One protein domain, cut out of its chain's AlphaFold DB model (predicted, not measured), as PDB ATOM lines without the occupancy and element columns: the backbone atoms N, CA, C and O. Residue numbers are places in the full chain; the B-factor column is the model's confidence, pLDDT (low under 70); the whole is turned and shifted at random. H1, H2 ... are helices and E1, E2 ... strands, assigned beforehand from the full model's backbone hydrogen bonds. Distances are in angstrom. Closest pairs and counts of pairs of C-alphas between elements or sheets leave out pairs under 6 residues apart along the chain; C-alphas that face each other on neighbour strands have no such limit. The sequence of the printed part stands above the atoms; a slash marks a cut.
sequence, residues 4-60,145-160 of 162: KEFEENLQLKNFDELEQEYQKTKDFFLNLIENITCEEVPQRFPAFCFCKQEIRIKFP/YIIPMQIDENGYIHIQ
ATOM      1  N   LYS A   4     106.139  88.534  86.517       93.00
ATOM      2  CA  LYS A   4     105.083  88.720  87.516       93.00
ATOM      3  C   LYS A   4     103.953  87.709  87.313       93.00
ATOM      4  O   LYS A   4     103.533  87.077  88.275       93.00
ATOM      5  N   GLU A   5     103.516  87.522  86.069       93.69
ATOM      6  CA  GLU A   5     102.502  86.523  85.702       93.69
ATOM      7  C   GLU A   5     102.925  85.110  86.111       93.69
ATOM      8  O   GLU A   5     102.086  84.320  86.533       93.69
ATOM      9  N   PHE A   6     104.221  84.791  86.025       94.19
ATOM     10  CA  PHE A   6     104.751  83.515  86.501       94.19
ATOM     11  C   PHE A   6     104.437  83.277  87.987       94.19
ATOM     12  O   PHE A   6     103.933  82.214  88.342       94.19
ATOM     13  N   GLU A   7     104.680  84.268  88.853       91.00
ATOM     14  CA  GLU A   7     104.429  84.147  90.299       91.00
ATOM     15  C   GLU A   7     102.941  83.984  90.612       91.00
ATOM     16  O   GLU A   7     102.555  83.181  91.463       91.00
ATOM     17  N   GLU A   8     102.094  84.730  89.902       91.00
ATOM     18  CA  GLU A   8     100.641  84.649  90.048       91.00
ATOM     19  C   GLU A   8     100.125  83.261  89.632       91.00
ATOM     20  O   GLU A   8      99.319  82.658  90.341       91.00
ATOM     21  N   ASN A   9     100.642  82.712  88.529       91.06
ATOM     22  CA  ASN A   9     100.240  81.404  88.010       91.06
ATOM     23  C   ASN A   9     100.815  80.219  88.795       91.06
ATOM     24  O   ASN A   9     100.178  79.162  88.843       91.06
ATOM     25  N   LEU A  10     101.968  80.377  89.452       89.81
ATOM     26  CA  LEU A  10     102.561  79.337  90.301       89.81
ATOM     27  C   LEU A  10     101.596  78.894  91.415       89.81
ATOM     28  O   LEU A  10     101.537  77.716  91.765       89.81
ATOM     29  N   GLN A  11     100.774  79.822  91.914       79.56
ATOM     30  CA  GLN A  11      99.773  79.559  92.953       79.56
ATOM     31  C   GLN A  11      98.486  78.898  92.419       79.56
ATOM     32  O   GLN A  11      97.684  78.391  93.204       79.56
ATOM     33  N   LEU A  12      98.278  78.865  91.097       81.31
ATOM     34  CA  LEU A  12      97.037  78.404  90.454       81.31
ATOM     35  C   LEU A  12      97.100  76.963  89.916       81.31
ATOM     36  O   LEU A  12      96.151  76.509  89.283       81.31
ATOM     37  N   LYS A  13      98.169  76.212  90.215       74.62
ATOM     38  CA  LYS A  13      98.406  74.822  89.762       74.62
ATOM     39  C   LYS A  13      98.609  74.649  88.243       74.62
ATOM     40  O   LYS A  13      98.418  73.549  87.731       74.62
ATOM     41  N   ASN A  14      99.074  75.682  87.540       81.94
ATOM     42  CA  ASN A  14      99.337  75.653  86.091       81.94
ATOM     43  C   ASN A  14     100.757  75.151  85.742       81.94
ATOM     44  O   ASN A  14     101.454  75.744  84.924       81.94
ATOM     45  N   PHE A  15     101.225  74.074  86.381       89.88
ATOM     46  CA  PHE A  15     102.636  73.657  86.317       89.88
ATOM     47  C   PHE A  15     103.130  73.310  84.914       89.88
ATOM     48  O   PHE A  15     104.220  73.733  84.538       89.88
ATOM     49  N   ASP A  16     102.326  72.593  84.133       90.75
ATOM     50  CA  ASP A  16     102.715  72.188  82.780       90.75
ATOM     51  C   ASP A  16     102.852  73.398  81.842       90.75
ATOM     52  O   ASP A  16     103.743  73.438  80.998       90.75
ATOM     53  N   GLU A  17     102.000  74.414  82.008       93.94
ATOM     54  CA  GLU A  17     102.093  75.669  81.254       93.94
ATOM     55  C   GLU A  17     103.347  76.457  81.651       93.94
ATOM     56  O   GLU A  17     104.086  76.933  80.788       93.94
ATOM     57  N   LEU A  18     103.631  76.541  82.953       94.75
ATOM     58  CA  LEU A  18     104.825  77.208  83.476       94.75
ATOM     59  C   LEU A  18     106.115  76.528  83.005       94.75
ATOM     60  O   LEU A  18     107.071  77.216  82.653       94.75
ATOM     61  N   GLU A  19     106.135  75.195  82.954       95.31
ATOM     62  CA  GLU A  19     107.252  74.421  82.409       95.31
ATOM     63  C   GLU A  19     107.451  74.710  80.914       95.31
ATOM     64  O   GLU A  19     108.572  74.954  80.472       95.31
ATOM     65  N   GLN A  20     106.373  74.754  80.124       95.50
ATOM     66  CA  GLN A  20     106.467  75.093  78.700       95.50
ATOM     67  C   GLN A  20     107.023  76.502  78.476       95.50
ATOM     68  O   GLN A  20     107.874  76.697  77.605       95.50
ATOM     69  N   GLU A  21     106.565  77.491  79.246       96.25
ATOM     70  CA  GLU A  21     107.078  78.861  79.156       96.25
ATOM     71  C   GLU A  21     108.543  78.953  79.602       96.25
ATOM     72  O   GLU A  21     109.324  79.673  78.973       96.25
ATOM     73  N   TYR A  22     108.947  78.187  80.621       95.50
ATOM     74  CA  TYR A  22     110.348  78.043  81.015       95.50
ATOM     75  C   TYR A  22     111.207  77.503  79.865       95.50
ATOM     76  O   TYR A  22     112.185  78.154  79.494       95.50
ATOM     77  N   GLN A  23     110.832  76.372  79.257       95.25
ATOM     78  CA  GLN A  23     111.619  75.751  78.183       95.25
ATOM     79  C   GLN A  23     111.741  76.683  76.967       95.25
ATOM     80  O   GLN A  23     112.845  76.916  76.478       95.25
ATOM     81  N   LYS A  24     110.642  77.332  76.547       96.44
ATOM     82  CA  LYS A  24     110.674  78.342  75.469       96.44
ATOM     83  C   LYS A  24     111.617  79.503  75.790       96.44
ATOM     84  O   LYS A  24     112.352  79.968  74.924       96.44
ATOM     85  N   THR A  25     111.584  79.988  77.031       96.69
ATOM     86  CA  THR A  25     112.414  81.118  77.475       96.69
ATOM     87  C   THR A  25     113.889  80.735  77.531       96.69
ATOM     88  O   THR A  25     114.749  81.505  77.105       96.69
ATOM     89  N   LYS A  26     114.186  79.529  78.017       95.69
ATOM     90  CA  LYS A  26     115.532  78.961  78.020       95.69
ATOM     91  C   LYS A  26     116.078  78.852  76.601       95.69
ATOM     92  O   LYS A  26     117.166  79.361  76.342       95.69
ATOM     93  N   ASP A  27     115.306  78.283  75.682       95.56
ATOM     94  CA  ASP A  27     115.703  78.158  74.280       95.56
ATOM     95  C   ASP A  27     115.926  79.522  73.617       95.56
ATOM     96  O   ASP A  27     116.896  79.686  72.874       95.56
ATOM     97  N   PHE A  28     115.083  80.517  73.919       96.25
ATOM     98  CA  PHE A  28     115.256  81.887  73.432       96.25
ATOM     99  C   PHE A  28     116.602  82.479  73.863       96.25
ATOM    100  O   PHE A  28     117.361  82.942  73.015       96.25
ATOM    101  N   PHE A  29     116.932  82.443  75.160       95.75
ATOM    102  CA  PHE A  29     118.172  83.049  75.650       95.75
ATOM    103  C   PHE A  29     119.418  82.266  75.231       95.75
ATOM    104  O   PHE A  29     120.410  82.872  74.839       95.75
ATOM    105  N   LEU A  30     119.378  80.931  75.225       93.25
ATOM    106  CA  LEU A  30     120.508  80.127  74.738       93.25
ATOM    107  C   LEU A  30     120.816  80.384  73.252       93.25
ATOM    108  O   LEU A  30     121.959  80.226  72.818       93.25
ATOM    109  N   ASN A  31     119.818  80.835  72.488       94.38
ATOM    110  CA  ASN A  31     119.936  81.196  71.079       94.38
ATOM    111  C   ASN A  31     119.712  82.698  70.839       94.38
ATOM    112  O   ASN A  31     119.210  83.078  69.781       94.38
ATOM    113  N   LEU A  32     120.071  83.552  71.806       93.88
ATOM    114  CA  LEU A  32     119.814  84.989  71.721       93.88
ATOM    115  C   LEU A  32     120.526  85.612  70.510       93.88
ATOM    116  O   LEU A  32     121.753  85.602  70.413       93.88
ATOM    117  N   ILE A  33     119.726  86.159  69.594       91.88
ATOM    118  CA  ILE A  33     120.166  86.951  68.428       91.88
ATOM    119  C   ILE A  33     119.553  88.363  68.477       91.88
ATOM    120  O   ILE A  33     120.064  89.292  67.859       91.88
ATOM    121  N   GLU A  34     118.444  88.526  69.203       92.75
ATOM    122  CA  GLU A  34     117.730  89.794  69.356       92.75
ATOM    123  C   GLU A  34     118.429  90.706  70.372       92.75
ATOM    124  O   GLU A  34     118.857  90.256  71.435       92.75
ATOM    125  N   ASN A  35     118.483  92.006  70.075       95.38
ATOM    126  CA  ASN A  35     118.917  93.014  71.036       95.38
ATOM    127  C   ASN A  35     117.843  93.199  72.109       95.38
ATOM    128  O   ASN A  35     116.742  93.659  71.812       95.38
ATOM    129  N   ILE A  36     118.182  92.876  73.354       96.56
ATOM    130  CA  ILE A  36     117.296  93.025  74.508       96.56
ATOM    131  C   ILE A  36     118.061  93.591  75.701       96.56
ATOM    132  O   ILE A  36     119.221  93.250  75.929       96.56
ATOM    133  N   THR A  37     117.411  94.467  76.458       96.75
ATOM    134  CA  THR A  37     117.956  95.075  77.680       96.75
ATOM    135  C   THR A  37     117.508  94.330  78.939       96.75
ATOM    136  O   THR A  37     116.535  93.572  78.935       96.75
ATOM    137  N   CYS A  38     118.198  94.558  80.060       95.44
ATOM    138  CA  CYS A  38     117.846  93.951  81.349       95.44
ATOM    139  C   CYS A  38     116.438  94.326  81.826       95.44
ATOM    140  O   CYS A  38     115.769  93.523  82.477       95.44
ATOM    141  N   GLU A  39     115.999  95.542  81.516       95.38
ATOM    142  CA  GLU A  39     114.710  96.104  81.901       95.38
ATOM    143  C   GLU A  39     113.544  95.432  81.160       95.38
ATOM    144  O   GLU A  39     112.451  95.299  81.717       95.38
ATOM    145  N   GLU A  40     113.779  94.968  79.931       96.75
ATOM    146  CA  GLU A  40     112.789  94.277  79.098       96.75
ATOM    147  C   GLU A  40     112.601  92.806  79.490       96.75
ATOM    148  O   GLU A  40     111.495  92.275  79.363       96.75
ATOM    149  N   VAL A  41     113.653  92.146  79.994       97.19
ATOM    150  CA  VAL A  41     113.621  90.723  80.373       97.19
ATOM    151  C   VAL A  41     112.419  90.377  81.268       97.19
ATOM    152  O   VAL A  41     111.620  89.530  80.863       97.19
ATOM    153  N   PRO A  42     112.203  91.021  82.435       97.19
ATOM    154  CA  PRO A  42     111.092  90.657  83.312       97.19
ATOM    155  C   PRO A  42     109.711  91.046  82.778       97.19
ATOM    156  O   PRO A  42     108.711  90.539  83.284       97.19
ATOM    157  N   GLN A  43     109.641  91.927  81.775       97.00
ATOM    158  CA  GLN A  43     108.387  92.356  81.148       97.00
ATOM    159  C   GLN A  43     107.915  91.380  80.069       97.00
ATOM    160  O   GLN A  43     106.720  91.299  79.795       97.00
ATOM    161  N   ARG A  44     108.846  90.645  79.455       96.69
ATOM    162  CA  ARG A  44     108.576  89.762  78.312       96.69
ATOM    163  C   ARG A  44     108.656  88.279  78.659       96.69
ATOM    164  O   ARG A  44     107.994  87.475  78.008       96.69
ATOM    165  N   PHE A  45     109.445  87.931  79.672       97.50
ATOM    166  CA  PHE A  45     109.797  86.552  79.991       97.50
ATOM    167  C   PHE A  45     109.567  86.243  81.472       97.50
ATOM    168  O   PHE A  45     109.637  87.159  82.301       97.50
ATOM    169  N   PRO A  46     109.373  84.964  81.847       96.94
ATOM    170  CA  PRO A  46     109.404  84.505  83.229       96.94
ATOM    171  C   PRO A  46     110.848  84.508  83.759       96.94
ATOM    172  O   PRO A  46     111.368  83.501  84.221       96.94
ATOM    173  N   ALA A  47     111.550  85.630  83.635       97.44
ATOM    174  CA  ALA A  47     112.963  85.756  83.950       97.44
ATOM    175  C   ALA A  47     113.268  87.136  84.536       97.44
ATOM    176  O   ALA A  47     112.426  88.032  84.538       97.44
ATOM    177  N   PHE A  48     114.469  87.320  85.068       97.19
ATOM    178  CA  PHE A  48     114.982  88.628  85.465       97.19
ATOM    179  C   PHE A  48     116.507  88.636  85.424       97.19
ATOM    180  O   PHE A  48     117.151  87.590  85.467       97.19
ATOM    181  N   CYS A  49     117.089  89.830  85.354       95.94
ATOM    182  CA  CYS A  49     118.534  90.007  85.399       95.94
ATOM    183  C   CYS A  49     118.996  90.219  86.841       95.94
ATOM    184  O   CYS A  49     118.504  91.120  87.524       95.94
ATOM    185  N   PHE A  50     119.959  89.423  87.302       92.94
ATOM    186  CA  PHE A  50     120.553  89.564  88.629       92.94
ATOM    187  C   PHE A  50     121.937  90.205  88.521       92.94
ATOM    188  O   PHE A  50     122.795  89.752  87.761       92.94
ATOM    189  N   CYS A  51     122.129  91.318  89.238       90.25
ATOM    190  CA  CYS A  51     123.381  92.084  89.284       90.25
ATOM    191  C   CYS A  51     124.008  92.417  87.915       90.25
ATOM    192  O   CYS A  51     125.206  92.675  87.854       90.25
ATOM    193  N   LYS A  52     123.219  92.433  86.828       88.69
ATOM    194  CA  LYS A  52     123.701  92.634  85.449       88.69
ATOM    195  C   LYS A  52     124.769  91.616  84.994       88.69
ATOM    196  O   LYS A  52     125.527  91.902  84.075       88.69
ATOM    197  N   GLN A  53     124.823  90.442  85.624       92.56
ATOM    198  CA  GLN A  53     125.813  89.391  85.336       92.56
ATOM    199  C   GLN A  53     125.173  88.099  84.840       92.56
ATOM    200  O   GLN A  53     125.802  87.323  84.127       92.56
ATOM    201  N   GLU A  54     123.917  87.862  85.202       95.50
ATOM    202  CA  GLU A  54     123.217  86.639  84.843       95.50
ATOM    203  C   GLU A  54     121.728  86.892  84.621       95.50
ATOM    204  O   GLU A  54     121.114  87.764  85.248       95.50
ATOM    205  N   ILE A  55     121.150  86.082  83.741       96.75
ATOM    206  CA  ILE A  55     119.710  85.935  83.579       96.75
ATOM    207  C   ILE A  55     119.276  84.756  84.437       96.75
ATOM    208  O   ILE A  55     119.816  83.657  84.317       96.75
ATOM    209  N   ARG A  56     118.274  84.981  85.282       96.88
ATOM    210  CA  ARG A  56     117.607  83.937  86.054       96.88
ATOM    211  C   ARG A  56     116.249  83.673  85.436       96.88
ATOM    212  O   ARG A  56     115.368  84.526  85.516       96.88
ATOM    213  N   ILE A  57     116.094  82.512  84.814       97.06
ATOM    214  CA  ILE A  57     114.824  82.053  84.253       97.06
ATOM    215  C   ILE A  57     114.103  81.244  85.323       97.06
ATOM    216  O   ILE A  57     114.655  80.281  85.852       97.06
ATOM    217  N   LYS A  58     112.881  81.648  85.649       95.62
ATOM    218  CA  LYS A  58     112.034  80.974  86.624       95.62
ATOM    219  C   LYS A  58     111.453  79.704  86.017       95.62
ATOM    220  O   LYS A  58     110.993  79.716  84.877       95.62
ATOM    221  N   PHE A  59     111.441  78.633  86.797       95.06
ATOM    222  CA  PHE A  59     110.754  77.393  86.454       95.06
ATOM    223  C   PHE A  59     109.985  76.861  87.667       95.06
ATOM    224  O   PHE A  59     110.370  77.145  88.810       95.06
ATOM    225  N   PRO A  60     108.861  76.156  87.460       94.94
ATOM    226  CA  PRO A  60     108.114  75.563  88.557       94.94
ATOM    227  C   PRO A  60     108.880  74.373  89.136       94.94
ATOM    228  O   PRO A  60     109.345  73.504  88.405       94.94
ATOM    229  N   TYR A 145     116.927  78.751  86.614       93.62
ATOM    230  CA  TYR A 145     117.979  78.390  85.671       93.62
ATOM    231  C   TYR A 145     118.821  79.629  85.363       93.62
ATOM    232  O   TYR A 145     118.277  80.685  85.032       93.62
ATOM    233  N   ILE A 146     120.139  79.511  85.507       94.19
ATOM    234  CA  ILE A 146     121.067  80.642  85.440       94.19
ATOM    235  C   ILE A 146     121.799  80.617  84.101       94.19
ATOM    236  O   ILE A 146     122.426  79.619  83.752       94.19
ATOM    237  N   ILE A 147     121.749  81.735  83.376       94.81
ATOM    238  CA  ILE A 147     122.519  81.953  82.151       94.81
ATOM    239  C   ILE A 147     123.469  83.135  82.379       94.81
ATOM    240  O   ILE A 147     122.990  84.257  82.572       94.81
ATOM    241  N   PRO A 148     124.797  82.923  82.343       95.38
ATOM    242  CA  PRO A 148     125.767  84.012  82.396       95.38
ATOM    243  C   PRO A 148     125.618  84.959  81.202       95.38
ATOM    244  O   PRO A 148     125.432  84.528  80.061       95.38
ATOM    245  N   MET A 149     125.732  86.261  81.452       94.62
ATOM    246  CA  MET A 149     125.602  87.285  80.420       94.62
ATOM    247  C   MET A 149     126.619  88.417  80.580       94.62
ATOM    248  O   MET A 149     127.219  88.620  81.634       94.62
ATOM    249  N   GLN A 150     126.773  89.188  79.513       94.75
ATOM    250  CA  GLN A 150     127.455  90.473  79.482       94.75
ATOM    251  C   GLN A 150     126.513  91.540  78.942       94.75
ATOM    252  O   GLN A 150     125.527  91.233  78.278       94.75
ATOM    253  N   ILE A 151     126.839  92.795  79.223       94.69
ATOM    254  CA  ILE A 151     126.106  93.948  78.713       94.69
ATOM    255  C   ILE A 151     127.083  94.808  77.927       94.69
ATOM    256  O   ILE A 151     128.181  95.089  78.414       94.69
ATOM    257  N   ASP A 152     126.696  95.197  76.718       94.19
ATOM    258  CA  ASP A 152     127.494  96.101  75.896       94.19
ATOM    259  C   ASP A 152     127.309  97.580  76.282       94.19
ATOM    260  O   ASP A 152     126.559  97.945  77.188       94.19
ATOM    261  N   GLU A 153     128.018  98.461  75.578       94.25
ATOM    262  CA  GLU A 153     127.964  99.913  75.786       94.25
ATOM    263  C   GLU A 153     126.581 100.533  75.532       94.25
ATOM    264  O   GLU A 153     126.278 101.596  76.074       94.25
ATOM    265  N   ASN A 154     125.730  99.859  74.754       93.88
ATOM    266  CA  ASN A 154     124.372 100.295  74.443       93.88
ATOM    267  C   ASN A 154     123.332  99.704  75.409       93.88
ATOM    268  O   ASN A 154     122.148 100.015  75.300       93.88
ATOM    269  N   GLY A 155     123.761  98.882  76.373       93.38
ATOM    270  CA  GLY A 155     122.885  98.258  77.359       93.38
ATOM    271  C   GLY A 155     122.264  96.933  76.907       93.38
ATOM    272  O   GLY A 155     121.401  96.414  77.621       93.38
ATOM    273  N   TYR A 156     122.684  96.373  75.768       96.75
ATOM    274  CA  TYR A 156     122.150  95.109  75.264       96.75
ATOM    275  C   TYR A 156     122.868  93.902  75.851       96.75
ATOM    276  O   TYR A 156     124.079  93.905  76.076       96.75
ATOM    277  N   ILE A 157     122.078  92.862  76.092       96.31
ATOM    278  CA  ILE A 157     122.513  91.597  76.662       96.31
ATOM    279  C   ILE A 157     123.191  90.738  75.594       96.31
ATOM    280  O   ILE A 157     122.639  90.508  74.520       96.31
ATOM    281  N   HIS A 158     124.339  90.169  75.955       94.31
ATOM    282  CA  HIS A 158     125.058  89.149  75.196       94.31
ATOM    283  C   HIS A 158     125.262  87.912  76.066       94.31
ATOM    284  O   HIS A 158     125.759  88.013  77.188       94.31
ATOM    285  N   ILE A 159     124.900  86.734  75.562       93.19
ATOM    286  CA  ILE A 159     125.082  85.481  76.303       93.19
ATOM    287  C   ILE A 159     126.489  84.941  76.081       93.19
ATOM    288  O   ILE A 159     126.941  84.779  74.945       93.19
ATOM    289  N   GLN A 160     127.175  84.624  77.177       80.19
ATOM    290  CA  GLN A 160     128.464  83.951  77.110       80.19
ATOM    291  C   GLN A 160     128.231  82.480  76.769       80.19
ATOM    292  O   GLN A 160     127.725  81.717  77.589       80.19
TER     293      GLN A 160
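AT A GLANCE: This is residues 4 to 60 and 145 to 160 of the 162 residues of an uncharacterized protein of Clostridiales bacterium COT073_COT-073 (UniProt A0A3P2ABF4). One long helix, H2, lies lengthwise over one face of a small, strongly twisted sheet of four strands. The short helix H1 folds back from H2 near one end of the rod, the turn of the hairpin E3 and E4 makes the other end, and the little helix H3 packs beside edge strand E1. The printed part has 73 residues, with three named helices and then four named strands along the chain, and the class is mixed, helices and strands. The sheet's order is E1, E2, E3, E4, all antiparallel. The whole is compact, with a radius of gyration of the C-alphas of 12.4 A and spans of 41 by 19 by 17 A.

HOW THE PARTS SIT: Start at H1, residues 4 to 10, and go on to H2, residues 15 to 30. They form a helical hairpin and only just touch, with 3 pairs of C-alphas within 8 A, made by residue 18 alone of H2; the closest C-alphas are those of Phe 6 and Leu 18, 7.0 A apart. They run opposite ways at a steep tilt of 42 degrees. H3, residues 41 to 44, is apart from H2 and only grazes the sheet with residues 41 to 42; its closest C-alphas to E1, residues 47 to 50, are those of Pro 42 and Phe 48, 4.9 A. E1 and E2, residues 54 to 60, are a hairpin, with N 56 and O 48 within hydrogen-bond range at 2.8 A. H2 is on the sheet at a height over the sheet of 8.1 A, over E2 and along the strands, at 7 degrees to E2 on the local plane; look at Tyr 22 and Phe 59, their closest C-alphas, 5.5 A apart. H1 only grazes the sheet. E3, residues 145 to 151, pairs with E2 over residues 145 to 148, with N 55 and O 147 at 2.8 A, and over 149 to 151 with E4, residues 157 to 159, with N 150 and O 158 at 2.8 A. In H1 and H2 every O i to N i+4 pair is within hydrogen-bond range; H3 is too short for such a pair.

IN THESE COORDINATES: Find C-alpha 4 at (105.083, 88.720, 87.516), where H1 begins. H2 runs 22.3 A from C-alpha 15 at (102.636, 73.657, 86.317) to C-alpha 30. E2 covers 19.1 A and E3 18.9 A. E4 ends at C-alpha 159, (125.082, 85.481, 76.303).

THE WHOLE: The C-alphas farthest apart are those of Lys 13 and Glu 153, 41.2 A. Residues 61 to 144 are not printed, and C-alphas 60 and 145 are 10.7 A apart across this cut. Of the links printed whole, none is long. The mean pLDDT of the printed part is 93.6, and no printed residue is under 70.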